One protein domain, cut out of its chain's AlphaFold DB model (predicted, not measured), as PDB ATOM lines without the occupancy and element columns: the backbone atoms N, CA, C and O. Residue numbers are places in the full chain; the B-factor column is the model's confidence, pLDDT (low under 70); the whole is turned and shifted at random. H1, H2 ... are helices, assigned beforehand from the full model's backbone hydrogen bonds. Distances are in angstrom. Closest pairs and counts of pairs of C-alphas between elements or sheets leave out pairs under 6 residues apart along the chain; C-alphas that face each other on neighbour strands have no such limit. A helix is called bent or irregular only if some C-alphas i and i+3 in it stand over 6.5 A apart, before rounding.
ATOM      1  N   GLU A   5      33.661   6.276  15.283       88.00
ATOM      2  CA  GLU A   5      33.477   5.879  13.880       88.00
ATOM      3  C   GLU A   5      32.006   5.603  13.546       88.00
ATOM      4  O   GLU A   5      31.564   5.773  12.406       88.00
ATOM      5  N   VAL A   6      31.240   5.108  14.521       88.62
ATOM      6  CA  VAL A   6      29.803   4.860  14.357       88.62
ATOM      7  C   VAL A   6      29.040   6.180  14.348       88.62
ATOM      8  O   VAL A   6      28.162   6.366  13.502       88.62
ATOM      9  N   GLU A   7      29.381   7.090  15.258       88.31
ATOM     10  CA  GLU A   7      28.773   8.418  15.347       88.31
ATOM     11  C   GLU A   7      29.070   9.259  14.090       88.31
ATOM     12  O   GLU A   7      28.153   9.866  13.537       88.31
ATOM     13  N   GLU A   8      30.299   9.226  13.563       88.94
ATOM     14  CA  GLU A   8      30.685   9.923  12.327       88.94
ATOM     15  C   GLU A   8      29.890   9.415  11.115       88.94
ATOM     16  O   GLU A   8      29.296  10.196  10.369       88.94
ATOM     17  N   LYS A   9      29.794   8.089  10.937       89.62
ATOM     18  CA  LYS A   9      28.990   7.496   9.852       89.62
ATOM     19  C   LYS A   9      27.519   7.885   9.960       89.62
ATOM     20  O   LYS A   9      26.877   8.143   8.940       89.62
ATOM     21  N   LEU A  10      26.982   7.911  11.180       89.25
ATOM     22  CA  LEU A  10      25.611   8.338  11.441       89.25
ATOM     23  C   LEU A  10      25.422   9.820  11.104       89.25
ATOM     24  O   LEU A  10      24.426  10.168  10.469       89.25
ATOM     25  N   ASP A  49      32.100  29.627  34.078       96.50
ATOM     26  CA  ASP A  49      32.266  30.588  32.987       96.50
ATOM     27  C   ASP A  49      31.446  30.170  31.765       96.50
ATOM     28  O   ASP A  49      30.702  30.983  31.207       96.50
ATOM     29  N   CYS A  50      31.443  28.874  31.434       97.31
ATOM     30  CA  CYS A  50      30.592  28.304  30.391       97.31
ATOM     31  C   CYS A  50      29.107  28.601  30.638       97.31
ATOM     32  O   CYS A  50      28.372  28.944  29.709       97.31
ATOM     33  N   ALA A  51      28.651  28.517  31.892       96.06
ATOM     34  CA  ALA A  51      27.273  28.842  32.246       96.06
ATOM     35  C   ALA A  51      26.917  30.314  31.959       96.06
ATOM     36  O   ALA A  51      25.796  30.601  31.535       96.06
ATOM     37  N   GLN A  52      27.864  31.242  32.139       96.00
ATOM     38  CA  GLN A  52      27.665  32.655  31.801       96.00
ATOM     39  C   GLN A  52      27.634  32.870  30.286       96.00
ATOM     40  O   GLN A  52      26.751  33.561  29.775       96.00
ATOM     41  N   TRP A  53      28.566  32.257  29.552       97.69
ATOM     42  CA  TRP A  53      28.616  32.360  28.091       97.69
ATOM     43  C   TRP A  53      27.361  31.780  27.439       97.69
ATOM     44  O   TRP A  53      26.859  32.337  26.462       97.69
ATOM     45  N   TYR A  54      26.809  30.706  28.009       97.12
ATOM     46  CA  TYR A  54      25.591  30.059  27.527       97.12
ATOM     47  C   TYR A  54      24.381  30.989  27.524       97.12
ATOM     48  O   TYR A  54      23.580  30.952  26.590       97.12
ATOM     49  N   GLU A  55      24.264  31.875  28.510       95.44
ATOM     50  CA  GLU A  55      23.179  32.854  28.533       95.44
ATOM     51  C   GLU A  55      23.318  33.892  27.407       95.44
ATOM     52  O   GLU A  55      22.324  34.285  26.795       95.44
ATOM     53  N   VAL A  56      24.544  34.288  27.065       95.62
ATOM     54  CA  VAL A  56      24.792  35.196  25.934       95.62
ATOM     55  C   VAL A  56      24.538  34.486  24.605       95.62
ATOM     56  O   VAL A  56      23.844  35.032  23.749       95.62
ATOM     57  N   ALA A  57      25.001  33.241  24.455       95.06
ATOM     58  CA  ALA A  57      24.717  32.413  23.282       95.06
ATOM     59  C   ALA A  57      23.204  32.215  23.080       95.06
ATOM     60  O   ALA A  57      22.707  32.321  21.958       95.06
ATOM     61  N   ARG A  58      22.445  32.023  24.170       95.06
ATOM     62  CA  ARG A  58      20.977  31.959  24.141       95.06
ATOM     63  C   ARG A  58      20.371  33.233  23.568       95.06
ATOM     64  O   ARG A  58      19.494  33.151  22.710       95.06
ATOM     65  N   GLN A  59      20.803  34.403  24.039       93.25
ATOM     66  CA  GLN A  59      20.311  35.679  23.512       93.25
ATOM     67  C   GLN A  59      20.641  35.810  22.027       93.25
ATOM     68  O   GLN A  59      19.751  36.091  21.227       93.25
ATOM     69  N   ALA A  60      21.883  35.521  21.658       90.62
ATOM     70  CA  ALA A  60      22.363  35.660  20.296       90.62
ATOM     71  C   ALA A  60      21.633  34.710  19.322       90.62
ATOM     72  O   ALA A  60      21.360  35.070  18.180       90.62
ATOM     73  N   ALA A  61      21.218  33.525  19.778       91.69
ATOM     74  CA  ALA A  61      20.418  32.600  18.976       91.69
ATOM     75  C   ALA A  61      18.980  33.085  18.697       91.69
ATOM     76  O   ALA A  61      18.388  32.689  17.697       91.69
ATOM     77  N   HIS A  62      18.414  33.940  19.558       89.75
ATOM     78  CA  HIS A  62      17.009  34.373  19.469       89.75
ATOM     79  C   HIS A  62      16.828  35.810  18.982       89.75
ATOM     80  O   HIS A  62      15.708  36.209  18.656       89.75
ATOM     81  N   ARG A  63      17.898  36.606  18.940       88.50
ATOM     82  CA  ARG A  63      17.871  37.959  18.390       88.50
ATOM     83  C   ARG A  63      19.194  38.311  17.711       88.50
ATOM     84  O   ARG A  63      20.241  37.803  18.108       88.50
ATOM     85  N   PRO A  64      19.176  39.240  16.747       84.19
ATOM     86  CA  PRO A  64      20.399  39.843  16.245       84.19
ATOM     87  C   PRO A  64      21.143  40.529  17.394       84.19
ATOM     88  O   PRO A  64      20.542  41.257  18.189       84.19
ATOM     89  N   MET A  65      22.442  40.260  17.478       89.31
ATOM     90  CA  MET A  65      23.374  40.927  18.381       89.31
ATOM     91  C   MET A  65      24.548  41.423  17.553       89.31
ATOM     92  O   MET A  65      25.049  40.687  16.694       89.31
ATOM     93  N   ASP A  66      24.958  42.662  17.792       89.50
ATOM     94  CA  ASP A  66      26.096  43.242  17.089       89.50
ATOM     95  C   ASP A  66      27.441  42.804  17.698       89.50
ATOM     96  O   ASP A  66      27.522  42.119  18.725       89.50
ATOM     97  N   ALA A  67      28.536  43.180  17.033       88.44
ATOM     98  CA  ALA A  67      29.876  42.829  17.487       88.44
ATOM     99  C   ALA A  67      30.215  43.428  18.863       88.44
ATOM    100  O   ALA A  67      30.980  42.816  19.603       88.44
ATOM    101  N   LEU A  68      29.675  44.601  19.213       91.75
ATOM    102  CA  LEU A  68      29.955  45.275  20.483       91.75
ATOM    103  C   LEU A  68      29.258  44.573  21.648       91.75
ATOM    104  O   LEU A  68      29.854  44.451  22.715       91.75
ATOM    105  N   GLU A  69      28.042  44.068  21.437       92.88
ATOM    106  CA  GLU A  69      27.313  43.279  22.429       92.88
ATOM    107  C   GLU A  69      27.987  41.926  22.709       92.88
ATOM    108  O   GLU A  69      27.995  41.463  23.848       92.88
ATOM    109  N   LEU A  70      28.564  41.289  21.684       93.50
ATOM    110  CA  LEU A  70      29.178  39.955  21.794       93.50
ATOM    111  C   LEU A  70      30.647  40.005  22.236       93.50
ATOM    112  O   LEU A  70      31.164  39.034  22.800       93.50
ATOM    113  N   LYS A  71      31.331  41.129  21.991       94.00
ATOM    114  CA  LYS A  71      32.766  41.294  22.257       94.00
ATOM    115  C   LYS A  71      33.171  40.975  23.700       94.00
ATOM    116  O   LYS A  71      34.140  40.237  23.842       94.00
ATOM    117  N   PRO A  72      32.477  41.433  24.761       96.75
ATOM    118  CA  PRO A  72      32.888  41.131  26.132       96.75
ATOM    119  C   PRO A  72      32.965  39.628  26.418       96.75
ATOM    120  O   PRO A  72      33.921  39.164  27.032       96.75
ATOM    121  N   THR A  73      31.993  38.852  25.932       97.44
ATOM    122  CA  THR A  73      31.968  37.397  26.122       97.44
ATOM    123  C   THR A  73      33.038  36.704  25.288       97.44
ATOM    124  O   THR A  73      33.715  35.818  25.795       97.44
ATOM    125  N   ARG A  74      33.251  37.137  24.038       95.88
ATOM    126  CA  ARG A  74      34.338  36.612  23.196       95.88
ATOM    127  C   ARG A  74      35.716  36.886  23.800       95.88
ATOM    128  O   ARG A  74      36.541  35.981  23.871       95.88
ATOM    129  N   ASP A  75      35.950  38.110  24.268       95.69
ATOM    130  CA  ASP A  75      37.195  38.501  24.935       95.69
ATOM    131  C   ASP A  75      37.402  37.675  26.214       95.69
ATOM    132  O   ASP A  75      38.510  37.208  26.476       95.69
ATOM    133  N   HIS A  76      36.328  37.433  26.973       97.38
ATOM    134  CA  HIS A  76      36.382  36.588  28.159       97.38
ATOM    135  C   HIS A  76      36.748  35.135  27.822       97.38
ATOM    136  O   HIS A  76      37.599  34.565  28.494       97.38
ATOM    137  N   ILE A  77      36.191  34.553  26.754       96.31
ATOM    138  CA  ILE A  77      36.563  33.204  26.293       96.31
ATOM    139  C   ILE A  77      38.047  33.145  25.916       96.31
ATOM    140  O   ILE A  77      38.746  32.202  26.286       96.31
ATOM    141  N   VAL A  78      38.555  34.149  25.195       94.81
ATOM    142  CA  VAL A  78      39.977  34.211  24.818       94.81
ATOM    143  C   VAL A  78      40.874  34.291  26.055       94.81
ATOM    144  O   VAL A  78      41.886  33.592  26.125       94.81
ATOM    145  N   GLU A  79      40.502  35.095  27.051       95.81
ATOM    146  CA  GLU A  79      41.266  35.205  28.295       95.81
ATOM    147  C   GLU A  79      41.163  33.946  29.166       95.81
ATOM    148  O   GLU A  79      42.160  33.518  29.747       95.81
ATOM    149  N   TYR A  80      39.999  33.296  29.215       96.12
ATOM    150  CA  TYR A  80      39.830  31.999  29.869       96.12
ATOM    151  C   TYR A  80      40.764  30.958  29.248       96.12
ATOM    152  O   TYR A  80      41.513  30.289  29.956       96.12
ATOM    153  N   ARG A  81      40.797  30.861  27.910       94.12
ATOM    154  CA  ARG A  81      41.698  29.937  27.203       94.12
ATOM    155  C   ARG A  81      43.159  30.183  27.570       94.12
ATOM    156  O   ARG A  81      43.881  29.231  27.855       94.12
ATOM    157  N   ARG A  82      43.588  31.446  27.610       94.31
ATOM    158  CA  ARG A  82      44.958  31.804  27.996       94.31
ATOM    159  C   ARG A  82      45.255  31.442  29.450       94.31
ATOM    160  O   ARG A  82      46.256  30.788  29.723       94.31
ATOM    161  N   SER A  83      44.409  31.886  30.373       94.62
ATOM    162  CA  SER A  83      44.688  31.836  31.812       94.62
ATOM    163  C   SER A  83      44.418  30.470  32.444       94.62
ATOM    164  O   SER A  83      45.175  30.054  33.317       94.62
ATOM    165  N   GLN A  84      43.369  29.769  32.003       94.31
ATOM    166  CA  GLN A  84      42.939  28.487  32.572       94.31
ATOM    167  C   GLN A  84      43.469  27.289  31.786       94.31
ATOM    168  O   GLN A  84      43.823  26.277  32.386       94.31
ATOM    169  N   LEU A  85      43.543  27.390  30.452       92.31
ATOM    170  CA  LEU A  85      43.971  26.274  29.595       92.31
ATOM    171  C   LEU A  85      45.424  26.402  29.114       92.31
ATOM    172  O   LEU A  85      45.964  25.450  28.557       92.31
ATOM    173  N   GLY A  86      46.061  27.563  29.297       92.44
ATOM    174  CA  GLY A  86      47.402  27.827  28.765       92.44
ATOM    175  C   GLY A  86      47.445  27.908  27.234       92.44
ATOM    176  O   GLY A  86      48.475  27.616  26.630       92.44
ATOM    177  N   LEU A  87      46.324  28.265  26.594       90.44
ATOM    178  CA  LEU A  87      46.163  28.289  25.139       90.44
ATOM    179  C   LEU A  87      46.067  29.726  24.613       90.44
ATOM    180  O   LEU A  87      45.031  30.379  24.729       90.44
ATOM    181  N   ASP A  88      47.122  30.193  23.948       85.50
ATOM    182  CA  ASP A  88      47.198  31.568  23.427       85.50
ATOM    183  C   ASP A  88      46.474  31.788  22.092       85.50
ATOM    184  O   ASP A  88      46.287  32.928  21.659       85.50
ATOM    185  N   LYS A  89      46.093  30.710  21.401       81.81
ATOM    186  CA  LYS A  89      45.437  30.774  20.091       81.81
ATOM    187  C   LYS A  89      44.506  29.592  19.850       81.81
ATOM    188  O   LYS A  89      44.595  28.552  20.504       81.81
ATOM    189  N   PHE A  90      43.619  29.752  18.874       80.06
ATOM    190  CA  PHE A  90      42.862  28.647  18.299       80.06
ATOM    191  C   PHE A  90      43.774  27.904  17.321       80.06
ATOM    192  O   PHE A  90      44.117  28.410  16.255       80.06
ATOM    193  N   HIS A  91      44.233  26.722  17.718       75.69
ATOM    194  CA  HIS A  91      45.010  25.836  16.852       75.69
ATOM    195  C   HIS A  91      44.116  25.154  15.805       75.69
ATOM    196  O   HIS A  91      42.896  25.191  15.906       75.69
ATOM    197  N   GLN A  92      44.691  24.527  14.784       68.94
ATOM    198  CA  GLN A  92      43.885  23.744  13.840       68.94
ATOM    199  C   GLN A  92      43.274  22.501  14.508       68.94
ATOM    200  O   GLN A  92      42.168  22.109  14.171       68.94
ATOM    201  N   TYR A  93      43.979  21.942  15.489       69.94
ATOM    202  CA  TYR A  93      43.571  20.765  16.245       69.94
ATOM    203  C   TYR A  93      43.236  21.174  17.681       69.94
ATOM    204  O   TYR A  93      43.924  22.029  18.248       69.94
ATOM    205  N   TYR A  94      42.183  20.592  18.245       71.25
ATOM    206  CA  TYR A  94      41.804  20.711  19.652       71.25
ATOM    207  C   TYR A  94      42.135  19.386  20.336       71.25
ATOM    208  O   TYR A  94      41.762  18.322  19.860       71.25
ATOM    209  N   THR A  95      42.912  19.441  21.414       69.62
ATOM    210  CA  THR A  95      43.401  18.229  22.092       69.62
ATOM    211  C   THR A  95      42.617  17.904  23.355       69.62
ATOM    212  O   THR A  95      42.688  16.784  23.843       69.62
ATOM    213  N   GLU A  96      41.872  18.877  23.883       85.88
ATOM    214  CA  GLU A  96      41.187  18.791  25.170       85.88
ATOM    215  C   GLU A  96      39.715  19.210  25.028       85.88
ATOM    216  O   GLU A  96      39.433  20.209  24.354       85.88
ATOM    217  N   PRO A  97      38.772  18.540  25.720       89.88
ATOM    218  CA  PRO A  97      37.346  18.857  25.634       89.88
ATOM    219  C   PRO A  97      37.014  20.329  25.915       89.88
ATOM    220  O   PRO A  97      36.127  20.894  25.282       89.88
ATOM    221  N   MET A  98      37.737  20.986  26.828       92.38
ATOM    222  CA  MET A  98      37.472  22.390  27.165       92.38
ATOM    223  C   MET A  98      37.960  23.373  26.081       92.38
ATOM    224  O   MET A  98      37.293  24.371  25.810       92.38
ATOM    225  N   ASP A  99      39.069  23.077  25.387       91.38
ATOM    226  CA  ASP A  99      39.476  23.826  24.182       91.38
ATOM    227  C   ASP A  99      38.380  23.718  23.118       91.38
ATOM    228  O   ASP A  99      37.914  24.732  22.592       91.38
ATOM    229  N   ALA A 100      37.908  22.497  22.871       91.25
ATOM    230  CA  ALA A 100      36.854  22.226  21.907       91.25
ATOM    231  C   ALA A 100      35.546  22.956  22.272       91.25
ATOM    232  O   ALA A 100      34.961  23.647  21.437       91.25
ATOM    233  N   LEU A 101      35.137  22.923  23.544       93.69
ATOM    234  CA  LEU A 101      33.935  23.608  24.018       93.69
ATOM    235  C   LEU A 101      34.006  25.128  23.811       93.69
ATOM    236  O   LEU A 101      33.051  25.733  23.317       93.69
ATOM    237  N   THR A 102      35.144  25.759  24.116       94.38
ATOM    238  CA  THR A 102      35.298  27.209  23.890       94.38
ATOM    239  C   THR A 102      35.170  27.599  22.411       94.38
ATOM    240  O   THR A 102      34.733  28.711  22.122       94.38
ATOM    241  N   ARG A 103      35.469  26.704  21.456       91.38
ATOM    242  CA  ARG A 103      35.226  26.954  20.021       91.38
ATOM    243  C   ARG A 103      33.754  26.931  19.667       91.38
ATOM    244  O   ARG A 103      33.298  27.836  18.978       91.38
ATOM    245  N   VAL A 104      33.013  25.944  20.170       93.12
ATOM    246  CA  VAL A 104      31.558  25.876  19.962       93.12
ATOM    247  C   VAL A 104      30.894  27.152  20.487       93.12
ATOM    248  O   VAL A 104      30.039  27.727  19.816       93.12
ATOM    249  N   PHE A 105      31.354  27.669  21.633       95.38
ATOM    250  CA  PHE A 105      30.917  28.974  22.131       95.38
ATOM    251  C   PHE A 105      31.278  30.132  21.198       95.38
ATOM    252  O   PHE A 105      30.432  30.992  20.961       95.38
ATOM    253  N   MET A 106      32.493  30.168  20.647       92.75
ATOM    254  CA  MET A 106      32.878  31.214  19.693       92.75
ATOM    255  C   MET A 106      31.995  31.208  18.442       92.75
ATOM    256  O   MET A 106      31.533  32.280  18.055       92.75
ATOM    257  N   PHE A 107      31.687  30.031  17.886       90.44
ATOM    258  CA  PHE A 107      30.748  29.890  16.767       90.44
ATOM    259  C   PHE A 107      29.345  30.396  17.137       90.44
ATOM    260  O   PHE A 107      28.747  31.191  16.415       90.44
ATOM    261  N   ALA A 108      28.824  30.012  18.307       91.94
ATOM    262  CA  ALA A 108      27.503  30.460  18.765       91.94
ATOM    263  C   ALA A 108      27.424  31.986  18.968       91.94
ATOM    264  O   ALA A 108      26.365  32.608  18.795       91.94
ATOM    265  N   LEU A 109      28.558  32.592  19.316       90.75
ATOM    266  CA  LEU A 109      28.718  34.020  19.523       90.75
ATOM    267  C   LEU A 109      29.155  34.757  18.261       90.75
ATOM    268  O   LEU A 109      29.556  35.910  18.385       90.75
ATOM    269  N   GLU A 110      29.077  34.170  17.066       83.25
ATOM    270  CA  GLU A 110      29.300  34.903  15.821       83.25
ATOM    271  C   GLU A 110      28.213  35.960  15.554       83.25
ATOM    272  O   GLU A 110      27.076  35.886  16.036       83.25
ATOM    273  N   THR A 111      28.598  37.025  14.849       72.50
ATOM    274  CA  THR A 111      27.676  38.098  14.455       72.50
ATOM    275  C   THR A 111      26.856  37.636  13.270       72.50
ATOM    276  O   THR A 111      27.380  36.950  12.398       72.50
ATOM    277  N   TRP A 112      25.599  38.077  13.196       64.81
ATOM    278  CA  TRP A 112      24.769  37.797  12.029       64.81
ATOM    279  C   TRP A 112      25.451  38.380  10.783       64.81
ATOM    280  O   TRP A 112      25.756  39.575  10.790       64.81
ATOM    281  N   PRO A 113      25.783  37.578   9.759       61.38
ATOM    282  CA  PRO A 113      26.608  38.093   8.687       61.38
ATOM    283  C   PRO A 113      25.804  39.023   7.777       61.38
ATOM    284  O   PRO A 113      24.730  38.665   7.298       61.38
ATOM    285  N   GLU A 114      26.388  40.177   7.457       57.72
ATOM    286  CA  GLU A 114      26.095  40.933   6.236       57.72
ATOM    287  C   GLU A 114      27.018  40.414   5.118       57.72
ATOM    288  O   GLU A 114      27.961  41.084   4.698       57.72
ATOM    289  N   CYS A 115      26.839  39.162   4.685       61.44
ATOM    290  CA  CYS A 115      27.653  38.583   3.613       61.44
ATOM    291  C   CYS A 115      26.785  37.918   2.544       61.44
ATOM    292  O   CYS A 115      25.682  37.451   2.821       61.44
ATOM    293  N   HIS A 116      27.293  37.873   1.306       63.94
ATOM    294  CA  HIS A 116      26.591  37.228   0.198       63.94
ATOM    295  C   HIS A 116      26.211  35.782   0.545       63.94
ATOM    296  O   HIS A 116      27.044  35.002   1.014       63.94
ATOM    297  N   ARG A 117      24.977  35.401   0.204       69.44
ATOM    298  CA  ARG A 117      24.398  34.062   0.415       69.44
ATOM    299  C   ARG A 117      25.336  32.875   0.150       69.44
ATOM    300  O   ARG A 117      25.332  31.930   0.927       69.44
ATOM    301  N   SER A 118      26.137  32.891  -0.918       68.38
ATOM    302  CA  SER A 118      27.054  31.781  -1.234       68.38
ATOM    303  C   SER A 118      28.172  31.609  -0.203       68.38
ATOM    304  O   SER A 118      28.509  30.480   0.144       68.38
ATOM    305  N   MET A 119      28.714  32.713   0.318       73.44
ATOM    306  CA  MET A 119      29.715  32.688   1.387       73.44
ATOM    307  C   MET A 119      29.093  32.240   2.713       73.44
ATOM    308  O   MET A 119      29.706  31.469   3.439       73.44
ATOM    309  N   MET A 120      27.851  32.654   2.988       79.50
ATOM    310  CA  MET A 120      27.096  32.219   4.167       79.50
ATOM    311  C   MET A 120      26.860  30.704   4.172       79.50
ATOM    312  O   MET A 120      27.102  30.056   5.181       79.50
ATOM    313  N   VAL A 121      26.417  30.127   3.049       80.31
ATOM    314  CA  VAL A 121      26.157  28.680   2.947       80.31
ATOM    315  C   VAL A 121      27.437  27.865   3.108       80.31
ATOM    316  O   VAL A 121      27.441  26.883   3.845       80.31
ATOM    317  N   ALA A 122      28.524  28.282   2.449       81.75
ATOM    318  CA  ALA A 122      29.817  27.621   2.592       81.75
ATOM    319  C   ALA A 122      30.331  27.683   4.040       81.75
ATOM    320  O   ALA A 122      30.783  26.665   4.556       81.75
ATOM    321  N   GLY A 123      30.199  28.840   4.702       84.31
ATOM    322  CA  GLY A 123      30.563  29.007   6.111       84.31
ATOM    323  C   GLY A 123      29.738  28.117   7.039       84.31
ATOM    324  O   GLY A 123      30.306  27.363   7.814       84.31
ATOM    325  N   ILE A 124      28.408  28.101   6.884       86.94
ATOM    326  CA  ILE A 124      27.527  27.227   7.679       86.94
ATOM    327  C   ILE A 124      27.910  25.751   7.508       86.94
ATOM    328  O   ILE A 124      27.937  25.021   8.490       86.94
ATOM    329  N   GLY A 125      28.210  25.304   6.283       87.19
ATOM    330  CA  GLY A 125      28.663  23.930   6.046       87.19
ATOM    331  C   GLY A 125      29.958  23.603   6.798       87.19
ATOM    332  O   GLY A 125      30.016  22.606   7.506       87.19
ATOM    333  N   GLN A 126      30.958  24.484   6.709       87.12
ATOM    334  CA  GLN A 126      32.234  24.319   7.416       87.12
ATOM    335  C   GLN A 126      32.073  24.325   8.942       87.12
ATOM    336  O   GLN A 126      32.728  23.545   9.635       87.12
ATOM    337  N   ASP A 127      31.198  25.179   9.470       88.62
ATOM    338  CA  ASP A 127      30.924  25.231  10.904       88.62
ATOM    339  C   ASP A 127      30.184  23.973  11.379       88.62
ATOM    340  O   ASP A 127      30.484  23.463  12.458       88.62
ATOM    341  N   ILE A 128      29.235  23.460  10.582       90.44
ATOM    342  CA  ILE A 128      28.533  22.198  10.855       90.44
ATOM    343  C   ILE A 128      29.545  21.059  10.974       90.44
ATOM    344  O   ILE A 128      29.508  20.346  11.975       90.44
ATOM    345  N   ASP A 129      30.453  20.930  10.005       89.38
ATOM    346  CA  ASP A 129      31.494  19.899  10.018       89.38
ATOM    347  C   ASP A 129      32.399  20.056  11.252       89.38
ATOM    348  O   ASP A 129      32.590  19.115  12.015       89.38
ATOM    349  N   THR A 130      32.862  21.278  11.538       89.00
ATOM    350  CA  THR A 130      33.762  21.542  12.677       89.00
ATOM    351  C   THR A 130      33.105  21.240  14.027       89.00
ATOM    352  O   THR A 130      33.728  20.682  14.930       89.00
ATOM    353  N   VAL A 131      31.844  21.635  14.212       89.94
ATOM    354  CA  VAL A 131      31.109  21.378  15.460       89.94
ATOM    355  C   VAL A 131      30.786  19.897  15.606       89.94
ATOM    356  O   VAL A 131      30.820  19.382  16.726       89.94
ATOM    357  N   ALA A 132      30.496  19.214  14.498       90.06
ATOM    358  CA  ALA A 132      30.316  17.775  14.498       90.06
ATOM    359  C   ALA A 132      31.592  17.076  14.946       90.06
ATOM    360  O   ALA A 132      31.524  16.345  15.927       90.06
ATOM    361  N   ASP A 133      32.743  17.376  14.350       90.31
ATOM    362  CA  ASP A 133      34.027  16.787  14.746       90.31
ATOM    363  C   ASP A 133      34.286  16.968  16.250       90.31
ATOM    364  O   ASP A 133      34.574  16.006  16.958       90.31
ATOM    365  N   ILE A 134      34.066  18.174  16.790       90.50
ATOM    366  CA  ILE A 134      34.189  18.439  18.235       90.50
ATOM    367  C   ILE A 134      33.276  17.524  19.068       90.50
ATOM    368  O   ILE A 134      33.708  16.941  20.065       90.50
ATOM    369  N   ILE A 135      31.999  17.414  18.696       89.12
ATOM    370  CA  ILE A 135      31.009  16.616  19.432       89.12
ATOM    371  C   ILE A 135      31.309  15.120  19.324       89.12
ATOM    372  O   ILE A 135      31.216  14.397  20.322       89.12
ATOM    373  N   LEU A 136      31.681  14.672  18.131       89.31
ATOM    374  CA  LEU A 136      31.977  13.289  17.789       89.31
ATOM    375  C   LEU A 136      33.284  12.799  18.398       89.31
ATOM    376  O   LEU A 136      33.369  11.617  18.692       89.31
ATOM    377  N   GLU A 137      34.277  13.663  18.611       88.75
ATOM    378  CA  GLU A 137      35.560  13.277  19.208       88.75
ATOM    379  C   GLU A 137      35.549  13.355  20.739       88.75
ATOM    380  O   GLU A 137      36.168  12.523  21.407       88.75
ATOM    381  N   HIS A 138      34.837  14.330  21.319       88.12
ATOM    382  CA  HIS A 138      34.977  14.639  22.747       88.12
ATOM    383  C   HIS A 138      33.754  14.343  23.615       88.12
ATOM    384  O   HIS A 138      33.914  14.214  24.831       88.12
ATOM    385  N   PHE A 139      32.549  14.252  23.042       89.62
ATOM    386  CA  PHE A 139      31.317  14.300  23.842       89.62
ATOM    387  C   PHE A 139      30.311  13.180  23.549       89.62
ATOM    388  O   PHE A 139      29.529  12.834  24.429       89.62
ATOM    389  N   GLY A 140      30.339  12.567  22.364       86.69
ATOM    390  CA  GLY A 140      29.514  11.395  22.054       86.69
ATOM    391  C   GLY A 140      28.015  11.665  21.963       86.69
ATOM    392  O   GLY A 140      27.217  10.855  22.427       86.69
ATOM    393  N   HIS A 141      27.650  12.794  21.349       89.12
ATOM    394  CA  HIS A 141      26.266  13.223  21.111       89.12
ATOM    395  C   HIS A 141      25.936  13.392  19.615       89.12
ATOM    396  O   HIS A 141      25.155  14.270  19.236       89.12
ATOM    397  N   GLY A 142      26.567  12.608  18.736       89.25
ATOM    398  CA  GLY A 142      26.411  12.760  17.286       89.25
ATOM    399  C   GLY A 142      24.976  12.508  16.827       89.25
ATOM    400  O   GLY A 142      24.433  13.281  16.036       89.25
ATOM    401  N   ARG A 143      24.303  11.497  17.387       91.81
ATOM    402  CA  ARG A 143      22.884  11.238  17.102       91.81
ATOM    403  C   ARG A 143      21.969  12.403  17.472       91.81
ATOM    404  O   ARG A 143      21.155  12.819  16.649       91.81
ATOM    405  N   GLU A 144      22.078  12.930  18.685       94.19
ATOM    406  CA  GLU A 144      21.262  14.057  19.134       94.19
ATOM    407  C   GLU A 144      21.552  15.321  18.317       94.19
ATOM    408  O   GLU A 144      20.625  16.062  17.982       94.19
ATOM    409  N   LEU A 145      22.817  15.539  17.932       93.06
ATOM    410  CA  LEU A 145      23.200  16.618  17.022       93.06
ATOM    411  C   LEU A 145      22.507  16.474  15.659       93.06
ATOM    412  O   LEU A 145      21.934  17.445  15.167       93.06
ATOM    413  N   VAL A 146      22.488  15.273  15.069       92.38
ATOM    414  CA  VAL A 146      21.755  15.015  13.817       92.38
ATOM    415  C   VAL A 146      20.272  15.330  13.980       92.38
ATOM    416  O   VAL A 146      19.707  16.034  13.148       92.38
ATOM    417  N   GLU A 147      19.635  14.875  15.060       93.56
ATOM    418  CA  GLU A 147      18.212  15.142  15.306       93.56
ATOM    419  C   GLU A 147      17.909  16.645  15.433       93.56
ATOM    420  O   GLU A 147      16.861  17.112  14.971       93.56
ATOM    421  N   ILE A 148      18.814  17.419  16.042       94.25
ATOM    422  CA  ILE A 148      18.730  18.883  16.099       94.25
ATOM    423  C   ILE A 148      18.826  19.476  14.693       94.25
ATOM    424  O   ILE A 148      17.975  20.278  14.307       94.25
ATOM    425  N   LEU A 149      19.841  19.094  13.918       92.19
ATOM    426  CA  LEU A 149      20.068  19.662  12.591       92.19
ATOM    427  C   LEU A 149      18.936  19.301  11.624       92.19
ATOM    428  O   LEU A 149      18.426  20.171  10.918       92.19
ATOM    429  N   GLU A 150      18.448  18.063  11.658       91.62
ATOM    430  CA  GLU A 150      17.308  17.625  10.858       91.62
ATOM    431  C   GLU A 150      16.060  18.471  11.126       91.62
ATOM    432  O   GLU A 150      15.407  18.908  10.181       91.62
ATOM    433  N   LYS A 151      15.743  18.763  12.394       90.75
ATOM    434  CA  LYS A 151      14.595  19.618  12.751       90.75
ATOM    435  C   LYS A 151      14.710  21.037  12.190       90.75
ATOM    436  O   LYS A 151      13.695  21.707  12.025       90.75
ATOM    437  N   ARG A 152      15.932  21.515  11.951       89.69
ATOM    438  CA  ARG A 152      16.220  22.895  11.535       89.69
ATOM    439  C   ARG A 152      16.355  23.023  10.015       89.69
ATOM    440  O   ARG A 152      16.006  24.067   9.463       89.69
ATOM    441  N   TYR A 153      16.814  21.970   9.337       86.50
ATOM    442  CA  TYR A 153      17.154  21.993   7.909       86.50
ATOM    443  C   TYR A 153      16.334  21.059   7.018       86.50
ATOM    444  O   TYR A 153      16.443  21.167   5.793       86.50
ATOM    445  N   LYS A 154      15.498  20.171   7.575       79.75
ATOM    446  CA  LYS A 154      14.493  19.480   6.759       79.75
ATOM    447  C   LYS A 154      13.439  20.489   6.255       79.75
ATOM    448  O   LYS A 154      13.134  21.446   6.973       79.75
TER     449      LYS A 154
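AT A GLANCE: This is residues 5 to 10 and 49 to 154 of the 155 residues of an uncharacterized protein of Lysobacter enzymogenes (UniProt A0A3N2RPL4). The longest helix, H5, runs beside an up-and-down bundle of three helices, H2, H3 and H4, and joins it to the shorter H6, with the very short H1 at the end of H6 where that helix begins. The centres of H2, H3 and H4 make a triangle, and residues 114 to 119 and 121 to 126, which hold much of the first half of H5, stick out free of the rest. The printed part has 112 residues with six named helices, H1 to H6 in chain order, and no named strand; its class is all helix. It is compact, with a radius of gyration of the C-alphas of 14.7 A, and spans 36 by 33 by 24 A.

HOW THE PARTS SIT: H5, residues 117 to 138, touches H4, residues 97 to 108, at a shallow tilt of 22 degrees, opposite ways; their closest C-alphas, of Pro 97 and His 138, are 5.6 A apart. H4 is the hub, touching three helices. H3, residues 67 to 85, touches it opposite ways at a shallow tilt of 7 degrees, closest at the C-alphas of Ile 77 and Thr 102, 6.6 A. H2, residues 49 to 62, touches H4 residues 105 to 108 alone, the same way at 26 degrees, closest at the C-alphas of Ala 57 and Ala 108, 5.7 A. H2 and H3 only just touch, with 3 pairs of C-alphas within 8 A. With residues 132 to 136 alone, H5 touches H6, residues 142 to 153, opposite ways at 20 degrees; the closest C-alphas, of Leu 136 and Gly 142, are 5.6 A apart. H1, residues 5 to 10, touches residues 142 to 143 of H6 alone, the C-alphas of Glu 7 and Gly 142 being 5.3 A apart. H4 and H6 are apart. In H1, H4, H5 and H6 every O i to N i+4 pair is within hydrogen-bond range; in H2 8 of 10 are, in H3 13 of 15.

IN THESE COORDINATES: H5 is 31.4 A long, from C-alpha 117 at (24.398, 34.062, 0.415) to C-alpha 138 at (34.977, 14.639, 22.747). H3 measures 24.9 A and is irregular, with C-alphas 69 and 72 7.0 A apart. H2 measures 20.7 A, H4 16.7 A, H6 16.1 A and H1 8.6 A. H1 begins at C-alpha 5, (33.477, 5.879, 13.880).

THE WHOLE: The C-alphas farthest apart, of Ser 83 and Lys 154, are 41.1 A apart. Residues 11 to 48 are not printed, and C-alphas 10 and 49 are 31.7 A apart across this cut. The link from H3 to H4, 11 residues, is long. Mean pLDDT of the printed part is 88.0; residues 92 to 93, 95 and 112 to 118 are under 70.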